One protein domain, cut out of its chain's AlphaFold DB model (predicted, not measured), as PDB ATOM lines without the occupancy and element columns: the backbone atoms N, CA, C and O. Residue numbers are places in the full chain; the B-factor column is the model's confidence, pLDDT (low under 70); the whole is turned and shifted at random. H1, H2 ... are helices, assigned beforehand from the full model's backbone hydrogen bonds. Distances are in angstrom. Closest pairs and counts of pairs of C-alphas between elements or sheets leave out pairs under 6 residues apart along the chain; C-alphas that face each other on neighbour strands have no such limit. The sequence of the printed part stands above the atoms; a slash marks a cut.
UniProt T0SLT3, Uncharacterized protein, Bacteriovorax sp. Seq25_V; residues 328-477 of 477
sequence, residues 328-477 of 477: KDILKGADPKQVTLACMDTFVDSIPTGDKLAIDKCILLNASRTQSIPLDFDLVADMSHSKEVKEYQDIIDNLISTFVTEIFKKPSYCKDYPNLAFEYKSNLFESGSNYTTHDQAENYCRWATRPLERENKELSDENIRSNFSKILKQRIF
ATOM      1  N   LYS A 328       8.585  55.773 -19.353       79.94
ATOM      2  CA  LYS A 328       7.226  55.323 -19.651       79.94
ATOM      3  C   LYS A 328       7.110  54.673 -21.032       79.94
ATOM      4  O   LYS A 328       6.430  53.663 -21.157       79.94
ATOM      5  N   ASP A 329       7.772  55.212 -22.051       80.69
ATOM      6  CA  ASP A 329       7.724  54.662 -23.410       80.69
ATOM      7  C   ASP A 329       8.452  53.317 -23.510       80.69
ATOM      8  O   ASP A 329       7.941  52.407 -24.165       80.69
ATOM      9  N   ILE A 330       9.579  53.163 -22.800       79.06
ATOM     10  CA  ILE A 330      10.311  51.887 -22.696       79.06
ATOM     11  C   ILE A 330       9.418  50.823 -22.043       79.06
ATOM     12  O   ILE A 330       9.328  49.695 -22.518       79.06
ATOM     13  N   LEU A 331       8.720  51.188 -20.965       82.69
ATOM     14  CA  LEU A 331       7.929  50.242 -20.179       82.69
ATOM     15  C   LEU A 331       6.560  49.921 -20.788       82.69
ATOM     16  O   LEU A 331       6.032  48.839 -20.552       82.69
ATOM     17  N   LYS A 332       5.983  50.817 -21.599       84.38
ATOM     18  CA  LYS A 332       4.642  50.648 -22.187       84.38
ATOM     19  C   LYS A 332       4.509  49.399 -23.070       84.38
ATOM     20  O   LYS A 332       3.400  48.899 -23.246       84.38
ATOM     21  N   GLY A 333       5.611  48.925 -23.652       78.88
ATOM     22  CA  GLY A 333       5.648  47.717 -24.483       78.88
ATOM     23  C   GLY A 333       6.056  46.442 -23.742       78.88
ATOM     24  O   GLY A 333       6.004  45.366 -24.334       78.88
ATOM     25  N   ALA A 334       6.472  46.547 -22.481       83.75
ATOM     26  CA  ALA A 334       6.985  45.416 -21.726       83.75
ATOM     27  C   ALA A 334       5.839  44.570 -21.155       83.75
ATOM     28  O   ALA A 334       4.893  45.110 -20.587       83.75
ATOM     29  N   ASP A 335       5.940  43.241 -21.254       84.44
ATOM     30  CA  ASP A 335       5.082  42.327 -20.490       84.44
ATOM     31  C   ASP A 335       5.620  42.237 -19.051       84.44
ATOM     32  O   ASP A 335       6.699  41.663 -18.842       84.44
ATOM     33  N   PRO A 336       4.892  42.748 -18.038       82.44
ATOM     34  CA  PRO A 336       5.378  42.754 -16.667       82.44
ATOM     35  C   PRO A 336       5.716  41.362 -16.135       82.44
ATOM     36  O   PRO A 336       6.634  41.234 -15.326       82.44
ATOM     37  N   LYS A 337       5.023  40.310 -16.593       81.06
ATOM     38  CA  LYS A 337       5.294  38.934 -16.156       81.06
ATOM     39  C   LYS A 337       6.618  38.424 -16.706       81.06
ATOM     40  O   LYS A 337       7.378  37.809 -15.964       81.06
ATOM     41  N   GLN A 338       6.910  38.694 -17.977       84.19
ATOM     42  CA  GLN A 338       8.182  38.289 -18.582       84.19
ATOM     43  C   GLN A 338       9.360  39.018 -17.939       84.19
ATOM     44  O   GLN A 338      10.347  38.376 -17.591       84.19
ATOM     45  N   VAL A 339       9.233  40.331 -17.716       83.12
ATOM     46  CA  VAL A 339      10.264  41.115 -17.018       83.12
ATOM     47  C   VAL A 339      10.453  40.613 -15.587       83.12
ATOM     48  O   VAL A 339      11.584  40.435 -15.147       83.12
ATOM     49  N   THR A 340       9.358  40.316 -14.881       83.88
ATOM     50  CA  THR A 340       9.395  39.748 -13.525       83.88
ATOM     51  C   THR A 340      10.169  38.433 -13.483       83.88
ATOM     52  O   THR A 340      11.051  38.271 -12.647       83.88
ATOM     53  N   LEU A 341       9.868  37.505 -14.396       82.00
ATOM     54  CA  LEU A 341      10.554  36.214 -14.469       82.00
ATOM     55  C   LEU A 341      12.041  36.384 -14.792       82.00
ATOM     56  O   LEU A 341      12.874  35.748 -14.157       82.00
ATOM     57  N   ALA A 342      12.374  37.270 -15.732       82.19
ATOM     58  CA  ALA A 342      13.756  37.521 -16.128       82.19
ATOM     59  C   ALA A 342      14.589  38.231 -15.047       82.19
ATOM     60  O   ALA A 342      15.810  38.125 -15.062       82.19
ATOM     61  N   CYS A 343      13.942  38.957 -14.130       86.00
ATOM     62  CA  CYS A 343      14.609  39.737 -13.086       86.00
ATOM     63  C   CYS A 343      14.503  39.153 -11.682       86.00
ATOM     64  O   CYS A 343      14.951  39.802 -10.737       86.00
ATOM     65  N   MET A 344      13.925  37.960 -11.528       86.19
ATOM     66  CA  MET A 344      13.726  37.358 -10.212       86.19
ATOM     67  C   MET A 344      15.058  37.127  -9.492       86.19
ATOM     68  O   MET A 344      15.193  37.552  -8.350       86.19
ATOM     69  N   ASP A 345      16.059  36.555 -10.161       78.06
ATOM     70  CA  ASP A 345      17.354  36.252  -9.534       78.06
ATOM     71  C   ASP A 345      18.058  37.531  -9.064       78.06
ATOM     72  O   ASP A 345      18.399  37.667  -7.891       78.06
ATOM     73  N   THR A 346      18.148  38.541  -9.941       79.81
ATOM     74  CA  THR A 346      18.695  39.861  -9.585       79.81
ATOM     75  C   THR A 346      17.933  40.502  -8.428       79.81
ATOM     76  O   THR A 346      18.540  41.131  -7.561       79.81
ATOM     77  N   PHE A 347      16.605  40.366  -8.399       85.62
ATOM     78  CA  PHE A 347      15.784  40.871  -7.307       85.62
ATOM     79  C   PHE A 347      16.132  40.182  -5.987       85.62
ATOM     80  O   PHE A 347      16.384  40.883  -5.008       85.62
ATOM     81  N   VAL A 348      16.216  38.847  -5.964       79.62
ATOM     82  CA  VAL A 348      16.585  38.062  -4.775       79.62
ATOM     83  C   VAL A 348      17.968  38.455  -4.257       79.62
ATOM     84  O   VAL A 348      18.104  38.761  -3.070       79.62
ATOM     85  N   ASP A 349      18.958  38.548  -5.145       74.75
ATOM     86  CA  ASP A 349      20.337  38.917  -4.798       74.75
ATOM     87  C   ASP A 349      20.458  40.349  -4.256       74.75
ATOM     88  O   ASP A 349      21.350  40.656  -3.460       74.75
ATOM     89  N   SER A 350      19.533  41.232  -4.641       77.38
ATOM     90  CA  SER A 350      19.531  42.640  -4.231       77.38
ATOM     91  C   SER A 350      18.842  42.889  -2.884       77.38
ATOM     92  O   SER A 350      19.033  43.954  -2.293       77.38
ATOM     93  N   ILE A 351      18.048  41.948  -2.351       78.75
ATOM     94  CA  ILE A 351      17.326  42.134  -1.075       78.75
ATOM     95  C   ILE A 351      18.278  42.392   0.112       78.75
ATOM     96  O   ILE A 351      18.019  43.322   0.893       78.75
ATOM     97  N   PRO A 352      19.371  41.623   0.309       72.62
ATOM     98  CA  PRO A 352      20.266  41.828   1.444       72.62
ATOM     99  C   PRO A 352      20.945  43.199   1.409       72.62
ATOM    100  O   PRO A 352      21.013  43.872   2.442       72.62
ATOM    101  N   THR A 353      21.399  43.624   0.229       71.62
ATOM    102  CA  THR A 353      22.178  44.851   0.009       71.62
ATOM    103  C   THR A 353      21.307  46.093  -0.172       71.62
ATOM    104  O   THR A 353      21.782  47.202   0.059       71.62
ATOM    105  N   GLY A 354      20.036  45.922  -0.548       77.12
ATOM    106  CA  GLY A 354      19.172  47.027  -0.958       77.12
ATOM    107  C   GLY A 354      19.624  47.660  -2.275       77.12
ATOM    108  O   GLY A 354      19.393  48.852  -2.481       77.12
ATOM    109  N   ASP A 355      20.297  46.903  -3.152       74.81
ATOM    110  CA  ASP A 355      20.802  47.415  -4.430       74.81
ATOM    111  C   ASP A 355      19.667  47.615  -5.446       74.81
ATOM    112  O   ASP A 355      19.464  46.858  -6.396       74.81
ATOM    113  N   LYS A 356      18.909  48.692  -5.245       81.38
ATOM    114  CA  LYS A 356      17.844  49.116  -6.155       81.38
ATOM    115  C   LYS A 356      18.360  49.303  -7.586       81.38
ATOM    116  O   LYS A 356      17.641  49.027  -8.541       81.38
ATOM    117  N   LEU A 357      19.603  49.756  -7.751       73.75
ATOM    118  CA  LEU A 357      20.169  50.029  -9.067       73.75
ATOM    119  C   LEU A 357      20.295  48.747  -9.900       73.75
ATOM    120  O   LEU A 357      20.060  48.795 -11.106       73.75
ATOM    121  N   ALA A 358      20.657  47.619  -9.286       73.31
ATOM    122  CA  ALA A 358      20.708  46.329  -9.970       73.31
ATOM    123  C   ALA A 358      19.322  45.897 -10.486       73.31
ATOM    124  O   ALA A 358      19.186  45.520 -11.653       73.31
ATOM    125  N   ILE A 359      18.282  46.051  -9.661       82.62
ATOM    126  CA  ILE A 359      16.887  45.772 -10.044       82.62
ATOM    127  C   ILE A 359      16.443  46.698 -11.182       82.62
ATOM    128  O   ILE A 359      15.912  46.234 -12.191       82.62
ATOM    129  N   ASP A 360      16.711  47.998 -11.048       82.06
ATOM    130  CA  ASP A 360      16.369  49.016 -12.042       82.06
ATOM    131  C   ASP A 360      16.997  48.697 -13.406       82.06
ATOM    132  O   ASP A 360      16.307  48.735 -14.428       82.06
ATOM    133  N   LYS A 361      18.282  48.309 -13.419       77.38
ATOM    134  CA  LYS A 361      18.977  47.840 -14.629       77.38
ATOM    135  C   LYS A 361      18.269  46.645 -15.242       77.38
ATOM    136  O   LYS A 361      17.997  46.661 -16.439       77.38
ATOM    137  N   CYS A 362      17.983  45.619 -14.444       82.69
ATOM    138  CA  CYS A 362      17.375  44.406 -14.967       82.69
ATOM    139  C   CYS A 362      16.013  44.691 -15.606       82.69
ATOM    140  O   CYS A 362      15.752  44.241 -16.726       82.69
ATOM    141  N   ILE A 363      15.164  45.464 -14.920       86.31
ATOM    142  CA  ILE A 363      13.830  45.820 -15.410       86.31
ATOM    143  C   ILE A 363      13.938  46.542 -16.742       86.31
ATOM    144  O   ILE A 363      13.251  46.174 -17.689       86.31
ATOM    145  N   LEU A 364      14.822  47.532 -16.831       81.38
ATOM    146  CA  LEU A 364      15.001  48.294 -18.056       81.38
ATOM    147  C   LEU A 364      15.526  47.449 -19.203       81.38
ATOM    148  O   LEU A 364      14.933  47.497 -20.271       81.38
ATOM    149  N   LEU A 365      16.557  46.635 -18.974       77.94
ATOM    150  CA  LEU A 365      17.120  45.748 -19.995       77.94
ATOM    151  C   LEU A 365      16.076  44.771 -20.544       77.94
ATOM    152  O   LEU A 365      16.022  44.522 -21.747       77.94
ATOM    153  N   ASN A 366      15.234  44.213 -19.673       83.00
ATOM    154  CA  ASN A 366      14.219  43.244 -20.078       83.00
ATOM    155  C   ASN A 366      12.972  43.905 -20.676       83.00
ATOM    156  O   ASN A 366      12.389  43.355 -21.609       83.00
ATOM    157  N   ALA A 367      12.605  45.100 -20.214       83.44
ATOM    158  CA  ALA A 367      11.553  45.906 -20.825       83.44
ATOM    159  C   ALA A 367      11.963  46.441 -22.206       83.44
ATOM    160  O   ALA A 367      11.141  46.536 -23.113       83.44
ATOM    161  N   SER A 368      13.251  46.734 -22.391       74.06
ATOM    162  CA  SER A 368      13.811  47.266 -23.627       74.06
ATOM    163  C   SER A 368      14.167  46.187 -24.652       74.06
ATOM    164  O   SER A 368      14.670  46.516 -25.719       74.06
ATOM    165  N   ARG A 369      13.924  44.889 -24.417       67.62
ATOM    166  CA  ARG A 369      14.278  43.844 -25.408       67.62
ATOM    167  C   ARG A 369      13.626  44.052 -26.783       67.62
ATOM    168  O   ARG A 369      14.123  43.537 -27.778       67.62
ATOM    169  N   THR A 370      12.561  44.851 -26.862       55.66
ATOM    170  CA  THR A 370      11.924  45.261 -28.124       55.66
ATOM    171  C   THR A 370      12.363  46.638 -28.644       55.66
ATOM    172  O   THR A 370      11.986  47.007 -29.754       55.66
ATOM    173  N   GLN A 371      13.112  47.429 -27.868       62.25
ATOM    174  CA  GLN A 371      13.486  48.813 -28.186       62.25
ATOM    175  C   GLN A 371      14.885  49.152 -27.649       62.25
ATOM    176  O   GLN A 371      15.143  49.024 -26.463       62.25
ATOM    177  N   SER A 372      15.792  49.654 -28.486       58.34
ATOM    178  CA  SER A 372      17.109  50.117 -28.015       58.34
ATOM    179  C   SER A 372      16.966  51.204 -26.940       58.34
ATOM    180  O   SER A 372      16.283  52.201 -27.188       58.34
ATOM    181  N   ILE A 373      17.620  51.025 -25.784       59.41
ATOM    182  CA  ILE A 373      17.665  52.038 -24.718       59.41
ATOM    183  C   ILE A 373      18.402  53.270 -25.263       59.41
ATOM    184  O   ILE A 373      19.485  53.120 -25.839       59.41
ATOM    185  N   PRO A 374      17.844  54.482 -25.111       57.16
ATOM    186  CA  PRO A 374      18.553  55.700 -25.466       57.16
ATOM    187  C   PRO A 374      19.894  55.835 -24.741       57.16
ATOM    188  O   PRO A 374      19.986  55.606 -23.539       57.16
ATOM    189  N   LEU A 375      20.919  56.280 -25.465       50.12
ATOM    190  CA  LEU A 375      22.259  56.562 -24.933       50.12
ATOM    191  C   LEU A 375      22.271  57.562 -23.768       50.12
ATOM    192  O   LEU A 375      23.151  57.513 -22.913       50.12
ATOM    193  N   ASP A 376      21.305  58.476 -23.746       51.28
ATOM    194  CA  ASP A 376      21.175  59.533 -22.749       51.28
ATOM    195  C   ASP A 376      20.297  59.164 -21.553       51.28
ATOM    196  O   ASP A 376      20.096  60.014 -20.686       51.28
ATOM    197  N   PHE A 377      19.791  57.927 -21.511       55.47
ATOM    198  CA  PHE A 377      19.015  57.421 -20.391       55.47
ATOM    199  C   PHE A 377      19.927  57.337 -19.163       55.47
ATOM    200  O   PHE A 377      20.686  56.379 -18.970       55.47
ATOM    201  N   ASP A 378      19.898  58.380 -18.334       61.19
ATOM    202  CA  ASP A 378      20.616  58.390 -17.073       61.19
ATOM    203  C   ASP A 378      19.796  57.549 -16.119       61.19
ATOM    204  O   ASP A 378      18.925  58.042 -15.412       61.19
ATOM    205  N   LEU A 379      20.101  56.255 -16.104       63.28
ATOM    206  CA  LEU A 379      19.423  55.285 -15.270       63.28
ATOM    207  C   LEU A 379      19.207  55.786 -13.840       63.28
ATOM    208  O   LEU A 379      18.163  55.529 -13.271       63.28
ATOM    209  N   VAL A 380      20.152  56.509 -13.240       57.12
ATOM    210  CA  VAL A 380      19.992  56.975 -11.857       57.12
ATOM    211  C   VAL A 380      19.055  58.182 -11.789       57.12
ATOM    212  O   VAL A 380      18.169  58.227 -10.932       57.12
ATOM    213  N   ALA A 381      19.229  59.160 -12.680       59.16
ATOM    214  CA  ALA A 381      18.411  60.371 -12.685       59.16
ATOM    215  C   ALA A 381      16.981  60.114 -13.190       59.16
ATOM    216  O   ALA A 381      16.018  60.600 -12.596       59.16
ATOM    217  N   ASP A 382      16.812  59.300 -14.222       65.06
ATOM    218  CA  ASP A 382      15.513  58.978 -14.810       65.06
ATOM    219  C   ASP A 382      14.733  58.006 -13.916       65.06
ATOM    220  O   ASP A 382      13.530  58.183 -13.708       65.06
ATOM    221  N   MET A 383      15.416  57.063 -13.251       64.62
ATOM    222  CA  MET A 383      14.778  56.210 -12.241       64.62
ATOM    223  C   MET A 383      14.474  56.929 -10.929       64.62
ATOM    224  O   MET A 383      13.705  56.415 -10.114       64.62
ATOM    225  N   SER A 384      15.020  58.125 -10.692       64.00
ATOM    226  CA  SER A 384      14.590  58.929  -9.542       64.00
ATOM    227  C   SER A 384      13.111  59.336  -9.651       64.00
ATOM    228  O   SER A 384      12.445  59.479  -8.626       64.00
ATOM    229  N   HIS A 385      12.572  59.372 -10.877       63.66
ATOM    230  CA  HIS A 385      11.157  59.598 -11.182       63.66
ATOM    231  C   HIS A 385      10.384  58.291 -11.454       63.66
ATOM    232  O   HIS A 385       9.193  58.333 -11.754       63.66
ATOM    233  N   SER A 386      11.005  57.106 -11.324       63.84
ATOM    234  CA  SER A 386      10.340  55.827 -11.642       63.84
ATOM    235  C   SER A 386       9.148  55.513 -10.740       63.84
ATOM    236  O   SER A 386       8.245  54.778 -11.139       63.84
ATOM    237  N   LYS A 387       9.098  56.108  -9.540       64.69
ATOM    238  CA  LYS A 387       7.939  56.019  -8.639       64.69
ATOM    239  C   LYS A 387       6.667  56.623  -9.243       64.69
ATOM    240  O   LYS A 387       5.572  56.231  -8.856       64.69
ATOM    241  N   GLU A 388       6.809  57.533 -10.202       70.44
ATOM    242  CA  GLU A 388       5.696  58.203 -10.881       70.44
ATOM    243  C   GLU A 388       5.252  57.462 -12.153       70.44
ATOM    244  O   GLU A 388       4.215  57.784 -12.735       70.44
ATOM    245  N   VAL A 389       6.006  56.442 -12.581       78.25
ATOM    246  CA  VAL A 389       5.689  55.638 -13.763       78.25
ATOM    247  C   VAL A 389       4.923  54.390 -13.335       78.25
ATOM    248  O   VAL A 389       5.484  53.468 -12.744       78.25
ATOM    249  N   LYS A 390       3.621  54.358 -13.638       82.75
ATOM    250  CA  LYS A 390       2.717  53.268 -13.240       82.75
ATOM    251  C   LYS A 390       3.220  51.901 -13.708       82.75
ATOM    252  O   LYS A 390       3.248  50.967 -12.922       82.75
ATOM    253  N   GLU A 391       3.664  51.802 -14.955       82.56
ATOM    254  CA  GLU A 391       4.144  50.556 -15.555       82.56
ATOM    255  C   GLU A 391       5.357  49.987 -14.797       82.56
ATOM    256  O   GLU A 391       5.484  48.776 -14.635       82.56
ATOM    257  N   TYR A 392       6.221  50.858 -14.265       83.31
ATOM    258  CA  TYR A 392       7.347  50.446 -13.431       83.31
ATOM    259  C   TYR A 392       6.867  49.910 -12.075       83.31
ATOM    260  O   TYR A 392       7.325  48.859 -11.628       83.31
ATOM    261  N   GLN A 393       5.918  50.607 -11.437       84.69
ATOM    262  CA  GLN A 393       5.314  50.149 -10.183       84.69
ATOM    263  C   GLN A 393       4.610  48.800 -10.356       84.69
ATOM    264  O   GLN A 393       4.767  47.930  -9.508       84.69
ATOM    265  N   ASP A 394       3.920  48.588 -11.478       84.19
ATOM    266  CA  ASP A 394       3.262  47.319 -11.790       84.19
ATOM    267  C   ASP A 394       4.289  46.172 -11.914       84.19
ATOM    268  O   ASP A 394       4.051  45.071 -11.419       84.19
ATOM    269  N   ILE A 395       5.459  46.407 -12.527       83.62
ATOM    270  CA  ILE A 395       6.546  45.408 -12.603       83.62
ATOM    271  C   ILE A 395       7.104  45.095 -11.211       83.62
ATOM    272  O   ILE A 395       7.271  43.927 -10.864       83.62
ATOM    273  N   ILE A 396       7.363  46.116 -10.396       85.56
ATOM    274  CA  ILE A 396       7.872  45.943  -9.030       85.56
ATOM    275  C   ILE A 396       6.876  45.203  -8.145       85.56
ATOM    276  O   ILE A 396       7.254  44.282  -7.419       85.56
ATOM    277  N   ASP A 397       5.603  45.568  -8.216       86.56
ATOM    278  CA  ASP A 397       4.556  44.911  -7.449       86.56
ATOM    279  C   ASP A 397       4.395  43.451  -7.882       86.56
ATOM    280  O   ASP A 397       4.201  42.585  -7.028       86.56
ATOM    281  N   ASN A 398       4.571  43.151  -9.173       85.31
ATOM    282  CA  ASN A 398       4.614  41.778  -9.667       85.31
ATOM    283  C   ASN A 398       5.850  41.011  -9.175       85.31
ATOM    284  O   ASN A 398       5.690  39.865  -8.753       85.31
ATOM    285  N   LEU A 399       7.045  41.616  -9.163       82.94
ATOM    286  CA  LEU A 399       8.261  41.016  -8.592       82.94
ATOM    287  C   LEU A 399       8.065  40.664  -7.117       82.94
ATOM    288  O   LEU A 399       8.244  39.510  -6.729       82.94
ATOM    289  N   ILE A 400       7.610  41.629  -6.314       86.56
ATOM    290  CA  ILE A 400       7.361  41.438  -4.881       86.56
ATOM    291  C   ILE A 400       6.276  40.382  -4.662       86.56
ATOM    292  O   ILE A 400       6.471  39.469  -3.866       86.56
ATOM    293  N   SER A 401       5.148  40.476  -5.369       87.19
ATOM    294  CA  SER A 401       4.036  39.529  -5.238       87.19
ATOM    295  C   SER A 401       4.447  38.107  -5.619       87.19
ATOM    296  O   SER A 401       4.140  37.161  -4.891       87.19
ATOM    297  N   THR A 402       5.191  37.951  -6.719       83.94
ATOM    298  CA  THR A 402       5.695  36.650  -7.178       83.94
ATOM    299  C   THR A 402       6.678  36.081  -6.164       83.94
ATOM    300  O   THR A 402       6.488  34.955  -5.714       83.94
ATOM    301  N   PHE A 403       7.659  36.870  -5.718       81.50
ATOM    302  CA  PHE A 403       8.624  36.445  -4.706       81.50
ATOM    303  C   PHE A 403       7.942  36.056  -3.389       81.50
ATOM    304  O   PHE A 403       8.165  34.963  -2.883       81.50
ATOM    305  N   VAL A 404       7.046  36.892  -2.855       82.69
ATOM    306  CA  VAL A 404       6.291  36.604  -1.622       82.69
ATOM    307  C   VAL A 404       5.438  35.346  -1.785       82.69
ATOM    308  O   VAL A 404       5.377  34.521  -0.879       82.69
ATOM    309  N   THR A 405       4.786  35.162  -2.932       82.62
ATOM    310  CA  THR A 405       3.975  33.963  -3.186       82.62
ATOM    311  C   THR A 405       4.836  32.705  -3.219       82.62
ATOM    312  O   THR A 405       4.445  31.700  -2.632       82.62
ATOM    313  N   GLU A 406       6.008  32.768  -3.853       76.50
ATOM    314  CA  GLU A 406       6.958  31.657  -3.959       76.50
ATOM    315  C   GLU A 406       7.601  31.303  -2.610       76.50
ATOM    316  O   GLU A 406       7.587  30.142  -2.201       76.50
ATOM    317  N   ILE A 407       8.082  32.308  -1.880       68.25
ATOM    318  CA  ILE A 407       8.705  32.179  -0.554       68.25
ATOM    319  C   ILE A 407       7.690  31.688   0.482       68.25
ATOM    320  O   ILE A 407       7.995  30.819   1.295       68.25
ATOM    321  N   PHE A 408       6.452  32.182   0.429       69.19
ATOM    322  CA  PHE A 408       5.399  31.838   1.382       69.19
ATOM    323  C   PHE A 408       4.341  30.907   0.782       69.19
ATOM    324  O   PHE A 408       3.158  31.041   1.102       69.19
ATOM    325  N   LYS A 409       4.720  29.920  -0.044       69.44
ATOM    326  CA  LYS A 409       3.778  28.881  -0.520       69.44
ATOM    327  C   LYS A 409       3.062  28.148   0.624       69.44
ATOM    328  O   LYS A 409       1.950  27.664   0.430       69.44
ATOM    329  N   LYS A 410       3.672  28.100   1.815       62.75
ATOM    330  CA  LYS A 410       3.116  27.547   3.063       62.75
ATOM    331  C   LYS A 410       3.540  28.414   4.270       62.75
ATOM    332  O   LYS A 410       4.516  28.098   4.942       62.75
ATOM    333  N   PRO A 411       2.865  29.538   4.543       55.25
ATOM    334  CA  PRO A 411       3.316  30.523   5.535       55.25
ATOM    335  C   PRO A 411       3.237  30.034   6.992       55.25
ATOM    336  O   PRO A 411       3.962  30.557   7.842       55.25
ATOM    337  N   SER A 412       2.477  28.962   7.261       59.62
ATOM    338  CA  SER A 412       2.489  28.232   8.538       59.62
ATOM    339  C   SER A 412       3.899  27.821   8.994       59.62
ATOM    340  O   SER A 412       4.139  27.676  10.189       59.62
ATOM    341  N   TYR A 413       4.867  27.721   8.073       58.62
ATOM    342  CA  TYR A 413       6.259  27.427   8.408       58.62
ATOM    343  C   TYR A 413       6.947  28.494   9.268       58.62
ATOM    344  O   TYR A 413       7.717  28.116  10.146       58.62
ATOM    345  N   CYS A 414       6.651  29.791   9.107       64.12
ATOM    346  CA  CYS A 414       7.273  30.810   9.968       64.12
ATOM    347  C   CYS A 414       6.739  30.761  11.413       64.12
ATOM    348  O   CYS A 414       7.389  31.282  12.316       64.12
ATOM    349  N   LYS A 415       5.558  30.160  11.628       61.41
ATOM    350  CA  LYS A 415       4.938  29.990  12.950       61.41
ATOM    351  C   LYS A 415       5.515  28.786  13.694       61.41
ATOM    352  O   LYS A 415       5.782  28.881  14.888       61.41
ATOM    353  N   ASP A 416       5.715  27.682  12.980       58.66
ATOM    354  CA  ASP A 416       6.170  26.419  13.570       58.66
ATOM    355  C   ASP A 416       7.704  26.323  13.657       58.66
ATOM    356  O   ASP A 416       8.236  25.578  14.479       58.66
ATOM    357  N   TYR A 417       8.427  27.098  12.841       53.88
ATOM    358  CA  TYR A 417       9.885  27.063  12.754       53.88
ATOM    359  C   TYR A 417      10.451  28.471  12.491       53.88
ATOM    360  O   TYR A 417      10.700  28.834  11.338       53.88
ATOM    361  N   PRO A 418      10.726  29.280  13.535       52.72
ATOM    362  CA  PRO A 418      11.275  30.633  13.371       52.72
ATOM    363  C   PRO A 418      12.653  30.666  12.682       52.72
ATOM    364  O   PRO A 418      13.092  31.737  12.265       52.72
ATOM    365  N   ASN A 419      13.295  29.499  12.532       41.72
ATOM    366  CA  ASN A 419      14.638  29.315  11.982       41.72
ATOM    367  C   ASN A 419      14.660  28.456  10.696       41.72
ATOM    368  O   ASN A 419      15.674  27.827  10.401       41.72
ATOM    369  N   LEU A 420      13.558  28.349   9.940       40.84
ATOM    370  CA  LEU A 420      13.542  27.505   8.736       40.84
ATOM    371  C   LEU A 420      14.272  28.175   7.552       40.84
ATOM    372  O   LEU A 420      13.704  28.958   6.800       40.84
ATOM    373  N   ALA A 421      15.551  27.862   7.389       37.66
ATOM    374  CA  ALA A 421      16.010  26.968   6.332       37.66
ATOM    375  C   ALA A 421      15.073  26.763   5.111       37.66
ATOM    376  O   ALA A 421      14.253  25.843   5.114       37.66
ATOM    377  N   PHE A 422      15.220  27.536   4.026       39.59
ATOM    378  CA  PHE A 422      14.631  27.156   2.730       39.59
ATOM    379  C   PHE A 422      15.272  25.839   2.253       39.59
ATOM    380  O   PHE A 422      16.402  25.844   1.771       39.59
ATOM    381  N   GLU A 423      14.565  24.708   2.337       39.25
ATOM    382  CA  GLU A 423      14.836  23.566   1.452       39.25
ATOM    383  C   GLU A 423      14.171  23.852   0.103       39.25
ATOM    384  O   GLU A 423      13.068  23.400  -0.216       39.25
ATOM    385  N   TYR A 424      14.848  24.671  -0.695       41.09
ATOM    386  CA  TYR A 424      14.499  24.872  -2.089       41.09
ATOM    387  C   TYR A 424      14.990  23.650  -2.879       41.09
ATOM    388  O   TYR A 424      16.172  23.537  -3.196       41.09
ATOM    389  N   LYS A 425      14.099  22.695  -3.185       37.22
ATOM    390  CA  LYS A 425      14.397  21.656  -4.185       37.22
ATOM    391  C   LYS A 425      14.443  22.309  -5.567       37.22
ATOM    392  O   LYS A 425      13.411  22.571  -6.185       37.22
ATOM    393  N   SER A 426      15.665  22.572  -6.010       39.25
ATOM    394  CA  SER A 426      16.061  23.066  -7.323       39.25
ATOM    395  C   SER A 426      15.636  22.116  -8.451       39.25
ATOM    396  O   SER A 426      16.406  21.265  -8.882       39.25
ATOM    397  N   ASN A 427      14.421  22.279  -8.969       38.03
ATOM    398  CA  ASN A 427      14.086  21.802 -10.319       38.03
ATOM    399  C   ASN A 427      13.941  22.962 -11.324       38.03
ATOM    400  O   ASN A 427      13.617  22.725 -12.481       38.03
ATOM    401  N   LEU A 428      14.161  24.210 -10.891       41.53
ATOM    402  CA  LEU A 428      14.101  25.407 -11.744       41.53
ATOM    403  C   LEU A 428      15.460  26.098 -11.945       41.53
ATOM    404  O   LEU A 428      15.555  26.975 -12.792       41.53
ATOM    405  N   PHE A 429      16.507  25.683 -11.223       46.03
ATOM    406  CA  PHE A 429      17.826  26.317 -11.261       46.03
ATOM    407  C   PHE A 429      18.927  25.260 -11.110       46.03
ATOM    408  O   PHE A 429      19.292  24.886 -10.000       46.03
ATOM    409  N   GLU A 430      19.433  24.751 -12.234       37.88
ATOM    410  CA  GLU A 430      20.586  23.833 -12.282       37.88
ATOM    411  C   GLU A 430      21.944  24.566 -12.315       37.88
ATOM    412  O   GLU A 430      22.987  23.932 -12.454       37.88
ATOM    413  N   SER A 431      21.988  25.891 -12.137       39.97
ATOM    414  CA  SER A 431      23.240  26.660 -12.169       39.97
ATOM    415  C   SER A 431      23.743  27.060 -10.771       39.97
ATOM    416  O   SER A 431      23.653  28.206 -10.352       39.97
ATOM    417  N   GLY A 432      24.324  26.098 -10.053       37.03
ATOM    418  CA  GLY A 432      25.670  26.259  -9.482       37.03
ATOM    419  C   GLY A 432      25.973  27.142  -8.253       37.03
ATOM    420  O   GLY A 432      27.134  27.118  -7.852       37.03
ATOM    421  N   SER A 433      25.052  27.862  -7.601       39.94
ATOM    422  CA  SER A 433      25.391  28.659  -6.392       39.94
ATOM    423  C   SER A 433      24.685  28.165  -5.115       39.94
ATOM    424  O   SER A 433      23.591  28.576  -4.749       39.94
ATOM    425  N   ASN A 434      25.340  27.251  -4.392       41.69
ATOM    426  CA  ASN A 434      24.730  26.455  -3.315       41.69
ATOM    427  C   ASN A 434      24.886  26.998  -1.871       41.69
ATOM    428  O   ASN A 434      24.740  26.217  -0.936       41.69
ATOM    429  N   TYR A 435      25.190  28.285  -1.637       39.25
ATOM    430  CA  TYR A 435      25.588  28.732  -0.280       39.25
ATOM    431  C   TYR A 435      24.922  29.985   0.321       39.25
ATOM    432  O   TYR A 435      25.260  30.331   1.447       39.25
ATOM    433  N   THR A 436      23.957  30.654  -0.321       50.38
ATOM    434  CA  THR A 436      23.429  31.942   0.207       50.38
ATOM    435  C   THR A 436      21.951  31.960   0.597       50.38
ATOM    436  O   THR A 436      21.551  32.802   1.398       50.38
ATOM    437  N   THR A 437      21.117  31.043   0.111       50.81
ATOM    438  CA  THR A 437      19.654  31.154   0.281       50.81
ATOM    439  C   THR A 437      19.139  30.654   1.634       50.81
ATOM    440  O   THR A 437      18.129  31.156   2.131       50.81
ATOM    441  N   HIS A 438      19.840  29.713   2.272       44.69
ATOM    442  CA  HIS A 438      19.423  29.120   3.546       44.69
ATOM    443  C   HIS A 438      19.533  30.101   4.725       44.69
ATOM    444  O   HIS A 438      18.554  30.312   5.437       44.69
ATOM    445  N   ASP A 439      20.674  30.781   4.870       50.44
ATOM    446  CA  ASP A 439      20.906  31.770   5.938       50.44
ATOM    447  C   ASP A 439      20.079  33.056   5.732       50.44
ATOM    448  O   ASP A 439      19.763  33.796   6.669       50.44
ATOM    449  N   GLN A 440      19.679  33.342   4.491       54.91
ATOM    450  CA  GLN A 440      18.794  34.463   4.172       54.91
ATOM    451  C   GLN A 440      17.320  34.151   4.487       54.91
ATOM    452  O   GLN A 440      16.580  35.059   4.873       54.91
ATOM    453  N   ALA A 441      16.907  32.879   4.418       55.53
ATOM    454  CA  ALA A 441      15.560  32.407   4.756       55.53
ATOM    455  C   ALA A 441      15.123  32.809   6.172       55.53
ATOM    456  O   ALA A 441      14.053  33.393   6.375       55.53
ATOM    457  N   GLU A 442      15.997  32.538   7.145       57.56
ATOM    458  CA  GLU A 442      15.783  32.834   8.563       57.56
ATOM    459  C   GLU A 442      15.598  34.342   8.790       57.56
ATOM    460  O   GLU A 442      14.746  34.786   9.569       57.56
ATOM    461  N   ASN A 443      16.330  35.159   8.031       66.88
ATOM    462  CA  ASN A 443      16.191  36.606   8.078       66.88
ATOM    463  C   ASN A 443      14.828  37.071   7.541       66.88
ATOM    464  O   ASN A 443      14.241  37.990   8.113       66.88
ATOM    465  N   TYR A 444      14.265  36.412   6.524       75.12
ATOM    466  CA  TYR A 444      12.986  36.806   5.925       75.12
ATOM    467  C   TYR A 444      11.769  36.512   6.807       75.12
ATOM    468  O   TYR A 444      10.970  37.426   7.030       75.12
ATOM    469  N   CYS A 445      11.640  35.308   7.386       76.31
ATOM    470  CA  CYS A 445      10.550  35.019   8.337       76.31
ATOM    471  C   CYS A 445      10.609  35.970   9.540       76.31
ATOM    472  O   CYS A 445       9.589  36.519   9.965       76.31
ATOM    473  N   ARG A 446      11.812  36.228  10.062       78.75
ATOM    474  CA  ARG A 446      12.027  37.157  11.175       78.75
ATOM    475  C   ARG A 446      11.659  38.596  10.813       78.75
ATOM    476  O   ARG A 446      11.099  39.304  11.650       78.75
ATOM    477  N   TRP A 447      11.971  39.049   9.598       81.75
ATOM    478  CA  TRP A 447      11.537  40.364   9.120       81.75
ATOM    479  C   TRP A 447      10.014  40.422   9.000       81.75
ATOM    480  O   TRP A 447       9.410  41.386   9.460       81.75
ATOM    481  N   ALA A 448       9.389  39.378   8.457       84.06
ATOM    482  CA  ALA A 448       7.949  39.321   8.235       84.06
ATOM    483  C   ALA A 448       7.117  39.263   9.530       84.06
ATOM    484  O   ALA A 448       6.019  39.812   9.568       84.06
ATOM    485  N   THR A 449       7.614  38.627  10.593       85.75
ATOM    486  CA  THR A 449       6.837  38.355  11.820       85.75
ATOM    487  C   THR A 449       7.081  39.369  12.938       85.75
ATOM    488  O   THR A 449       6.125  39.833  13.557       85.75
ATOM    489  N   ARG A 450       8.326  39.813  13.167       85.69
ATOM    490  CA  ARG A 450       8.661  40.681  14.317       85.69
ATOM    491  C   ARG A 450       7.888  42.001  14.396       85.69
ATOM    492  O   ARG A 450       7.544  42.406  15.508       85.69
ATOM    493  N   PRO A 451       7.638  42.731  13.292       88.19
ATOM    494  CA  PRO A 451       6.821  43.939  13.359       88.19
ATOM    495  C   PRO A 451       5.380  43.646  13.788       88.19
ATOM    496  O   PRO A 451       4.832  44.392  14.590       88.19
ATOM    497  N   LEU A 452       4.800  42.531  13.326       88.19
ATOM    498  CA  LEU A 452       3.451  42.107  13.707       88.19
ATOM    499  C   LEU A 452       3.378  41.752  15.195       88.19
ATOM    500  O   LEU A 452       2.464  42.201  15.880       88.19
ATOM    501  N   GLU A 453       4.373  41.023  15.708       88.31
ATOM    502  CA  GLU A 453       4.477  40.686  17.135       88.31
ATOM    503  C   GLU A 453       4.543  41.942  18.014       88.31
ATOM    504  O   GLU A 453       3.825  42.045  19.004       88.31
ATOM    505  N   ARG A 454       5.357  42.939  17.633       89.44
ATOM    506  CA  ARG A 454       5.460  44.219  18.363       89.44
ATOM    507  C   ARG A 454       4.153  45.006  18.372       89.44
ATOM    508  O   ARG A 454       3.889  45.734  19.323       89.44
ATOM    509  N   GLU A 455       3.364  44.876  17.312       93.38
ATOM    510  CA  GLU A 455       2.053  45.509  17.176       93.38
ATOM    511  C   GLU A 455       0.919  44.665  17.790       93.38
ATOM    512  O   GLU A 455      -0.241  45.067  17.704       93.38
ATOM    513  N   ASN A 456       1.227  43.518  18.417       92.25
ATOM    514  CA  ASN A 456       0.255  42.534  18.909       92.25
ATOM    515  C   ASN A 456      -0.770  42.105  17.838       92.25
ATOM    516  O   ASN A 456      -1.944  41.883  18.137       92.25
ATOM    517  N   LYS A 457      -0.338  42.009  16.575       91.69
ATOM    518  CA  LYS A 457      -1.161  41.527  15.460       91.69
ATOM    519  C   LYS A 457      -1.075  40.012  15.328       91.69
ATOM    520  O   LYS A 457      -0.040  39.407  15.594       91.69
ATOM    521  N   GLU A 458      -2.162  39.403  14.861       89.88
ATOM    522  CA  GLU A 458      -2.208  37.968  14.579       89.88
ATOM    523  C   GLU A 458      -1.211  37.592  13.471       89.88
ATOM    524  O   GLU A 458      -1.176  38.222  12.413       89.88
ATOM    525  N   LEU A 459      -0.433  36.529  13.691       86.94
ATOM    526  CA  LEU A 459       0.477  35.948  12.698       86.94
ATOM    527  C   LEU A 459      -0.281  35.047  11.709       86.94
ATOM    528  O   LEU A 459       0.025  33.863  11.570       86.94
ATOM    529  N   SER A 460      -1.304  35.599  11.059       87.12
ATOM    530  CA  SER A 460      -1.988  34.931   9.955       87.12
ATOM    531  C   SER A 460      -1.133  34.990   8.687       87.12
ATOM    532  O   SER A 460      -0.351  35.922   8.485       87.12
ATOM    533  N   ASP A 461      -1.312  34.011   7.803       82.19
ATOM    534  CA  ASP A 461      -0.656  33.942   6.493       82.19
ATOM    535  C   ASP A 461      -0.791  35.252   5.695       82.19
ATOM    536  O   ASP A 461       0.168  35.734   5.086       82.19
ATOM    537  N   GLU A 462      -1.980  35.855   5.739       87.12
ATOM    538  CA  GLU A 462      -2.283  37.135   5.101       87.12
ATOM    539  C   GLU A 462      -1.476  38.283   5.720       87.12
ATOM    540  O   GLU A 462      -0.833  39.047   4.994       87.12
ATOM    541  N   ASN A 463      -1.433  38.368   7.053       85.56
ATOM    542  CA  ASN A 463      -0.692  39.413   7.754       85.56
ATOM    543  C   ASN A 463       0.817  39.291   7.518       85.56
ATOM    544  O   ASN A 463       1.477  40.303   7.275       85.56
ATOM    545  N   ILE A 464       1.364  38.070   7.532       85.00
ATOM    546  CA  ILE A 464       2.787  37.803   7.273       85.00
ATOM    547  C   ILE A 464       3.157  38.236   5.852       85.00
ATOM    548  O   ILE A 464       4.097  39.014   5.675       85.00
ATOM    549  N   ARG A 465       2.395  37.795   4.839       85.25
ATOM    550  CA  ARG A 465       2.633  38.178   3.437       85.25
ATOM    551  C   ARG A 465       2.501  39.684   3.240       85.25
ATOM    552  O   ARG A 465       3.378  40.300   2.640       85.25
ATOM    553  N   SER A 466       1.443  40.293   3.778       89.12
ATOM    554  CA  SER A 466       1.225  41.737   3.671       89.12
ATOM    555  C   SER A 466       2.353  42.534   4.328       89.12
ATOM    556  O   SER A 466       2.804  43.533   3.763       89.12
ATOM    557  N   ASN A 467       2.816  42.116   5.509       87.88
ATOM    558  CA  ASN A 467       3.891  42.801   6.214       87.88
ATOM    559  C   ASN A 467       5.235  42.629   5.499       87.88
ATOM    560  O   ASN A 467       5.971  43.600   5.339       87.88
ATOM    561  N   PHE A 468       5.539  41.429   5.007       87.00
ATOM    562  CA  PHE A 468       6.780  41.194   4.277       87.00
ATOM    563  C   PHE A 468       6.836  41.975   2.962       87.00
ATOM    564  O   PHE A 468       7.833  42.645   2.699       87.00
ATOM    565  N   SER A 469       5.741  42.002   2.195       87.94
ATOM    566  CA  SER A 469       5.619  42.860   1.009       87.94
ATOM    567  C   SER A 469       5.894  44.327   1.341       87.94
ATOM    568  O   SER A 469       6.627  45.000   0.618       87.94
ATOM    569  N   LYS A 470       5.357  44.833   2.460       88.62
ATOM    570  CA  LYS A 470       5.604  46.207   2.921       88.62
ATOM    571  C   LYS A 470       7.085  46.450   3.234       88.62
ATOM    572  O   LYS A 470       7.611  47.492   2.857       88.62
ATOM    573  N   ILE A 471       7.754  45.501   3.886       85.50
ATOM    574  CA  ILE A 471       9.184  45.597   4.217       85.50
ATOM    575  C   ILE A 471      10.043  45.587   2.954       85.50
ATOM    576  O   ILE A 471      10.946  46.410   2.840       85.50
ATOM    577  N   LEU A 472       9.756  44.701   1.998       83.69
ATOM    578  CA  LEU A 472      10.480  44.658   0.726       83.69
ATOM    579  C   LEU A 472      10.333  45.976  -0.036       83.69
ATOM    580  O   LEU A 472      11.337  46.521  -0.492       83.69
ATOM    581  N   LYS A 473       9.117  46.543  -0.080       85.44
ATOM    582  CA  LYS A 473       8.899  47.881  -0.647       85.44
ATOM    583  C   LYS A 473       9.768  48.925   0.054       85.44
ATOM    584  O   LYS A 473      10.458  49.649  -0.635       85.44
ATOM    585  N   GLN A 474       9.794  48.961   1.387       84.06
ATOM    586  CA  GLN A 474      10.583  49.937   2.160       84.06
ATOM    587  C   GLN A 474      12.103  49.768   2.054       84.06
ATOM    588  O   GLN A 474      12.851  50.710   2.296       84.06
ATOM    589  N   ARG A 475      12.578  48.545   1.810       77.75
ATOM    590  CA  ARG A 475      14.013  48.253   1.757       77.75
ATOM    591  C   ARG A 475      14.600  48.546   0.382       77.75
ATOM    592  O   ARG A 475      15.754  48.945   0.294       77.75
ATOM    593  N   ILE A 476      13.808  48.339  -0.665       73.94
ATOM    594  CA  ILE A 476      14.213  48.573  -2.051       73.94
ATOM    595  C   ILE A 476      13.874  50.015  -2.485       73.94
ATOM    596  O   ILE A 476      14.562  50.572  -3.340       73.94
ATOM    597  N   PHE A 477      12.856  50.648  -1.881       69.69
ATOM    598  CA  PHE A 477      12.325  51.968  -2.257       69.69
ATOM    599  C   PHE A 477      12.093  52.896  -1.072       69.69
ATOM    600  O   PHE A 477      12.157  54.128  -1.327       69.69
TER     601      PHE A 477
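This is residues 328 to 477 of the 477 residues of an uncharacterized protein of Bacteriovorax sp. Seq25_V (UniProt T0SLT3). H5 runs lengthwise through a helical body, with the hairpin of H2 and H3 packed on it through H2, and H8 crossing it at residues 400 to 405; H7 crosses H8 in turn and stays apart from H5. Residues 425 to 435 of the long H6 to H7 link stick out as a loop. The printed part has 150 residues with eight named helices, H1 to H8, and no named strand: all helix, mostly crossed. It is compact, radius of gyration of the C-alphas 16.6 A, spanning 51 by 38 by 23 A.

H1, residues 328 to 332, begins at C-alpha 328 (7.226, 55.323, -19.651). H2 is residues 336 to 353, 23.8 A, with a kink of 62 degrees near residue 343; H3 is 356 to 370, 23.1 A. H4 is 379 to 383, H5 390 to 407, 25.3 A, H6 412 to 416, H7 437 to 454, 26.4 A. H8, 461 to 476, 22.5 A, ends at C-alpha 476 (14.213, 48.573, -2.051).

H2 touches H5, Pro 336 and Ile 395 closest at 5.0 A between C-alphas. H2 and H3 form a hairpin, a shallow tilt of 18 degrees, opposite ways; the closest C-alphas, Val 339 and Asn 366, are 5.4 A apart. H3 touches H1 with residues 364 to 368 alone, C-alphas Leu 331 and Ala 367 closest at 5.7 A, and H4 with 357 to 361 alone, C-alphas Asp 360 and Met 383 closest at 7.4 A. H5 touches H8 at a steep tilt of 51 degrees, C-alphas Ile 400 and Ser 469 closest at 6.3 A. H7 touches H8 with residues 444 to 452 alone, C-alphas Ala 448 and Phe 468 closest at 4.5 A. H6 is close to H7 but not clearly touching, C-alphas Cys 414 and Cys 445 closest at 5.6 A. Every O i to N i+4 pair is within hydrogen-bond range in H1, H4, H5, H6 and H8; in H2 10 of 14, H3 10 of 11, H7 10 of 14.

The farthest C-alphas, Leu 375 and Asp 416, are 51.5 A apart. The printed part has no cut; the H6 to H7 link is long. Mean pLDDT of the printed part is 71.6; residues 369 to 387, 407 to 443 and 477 are under 70.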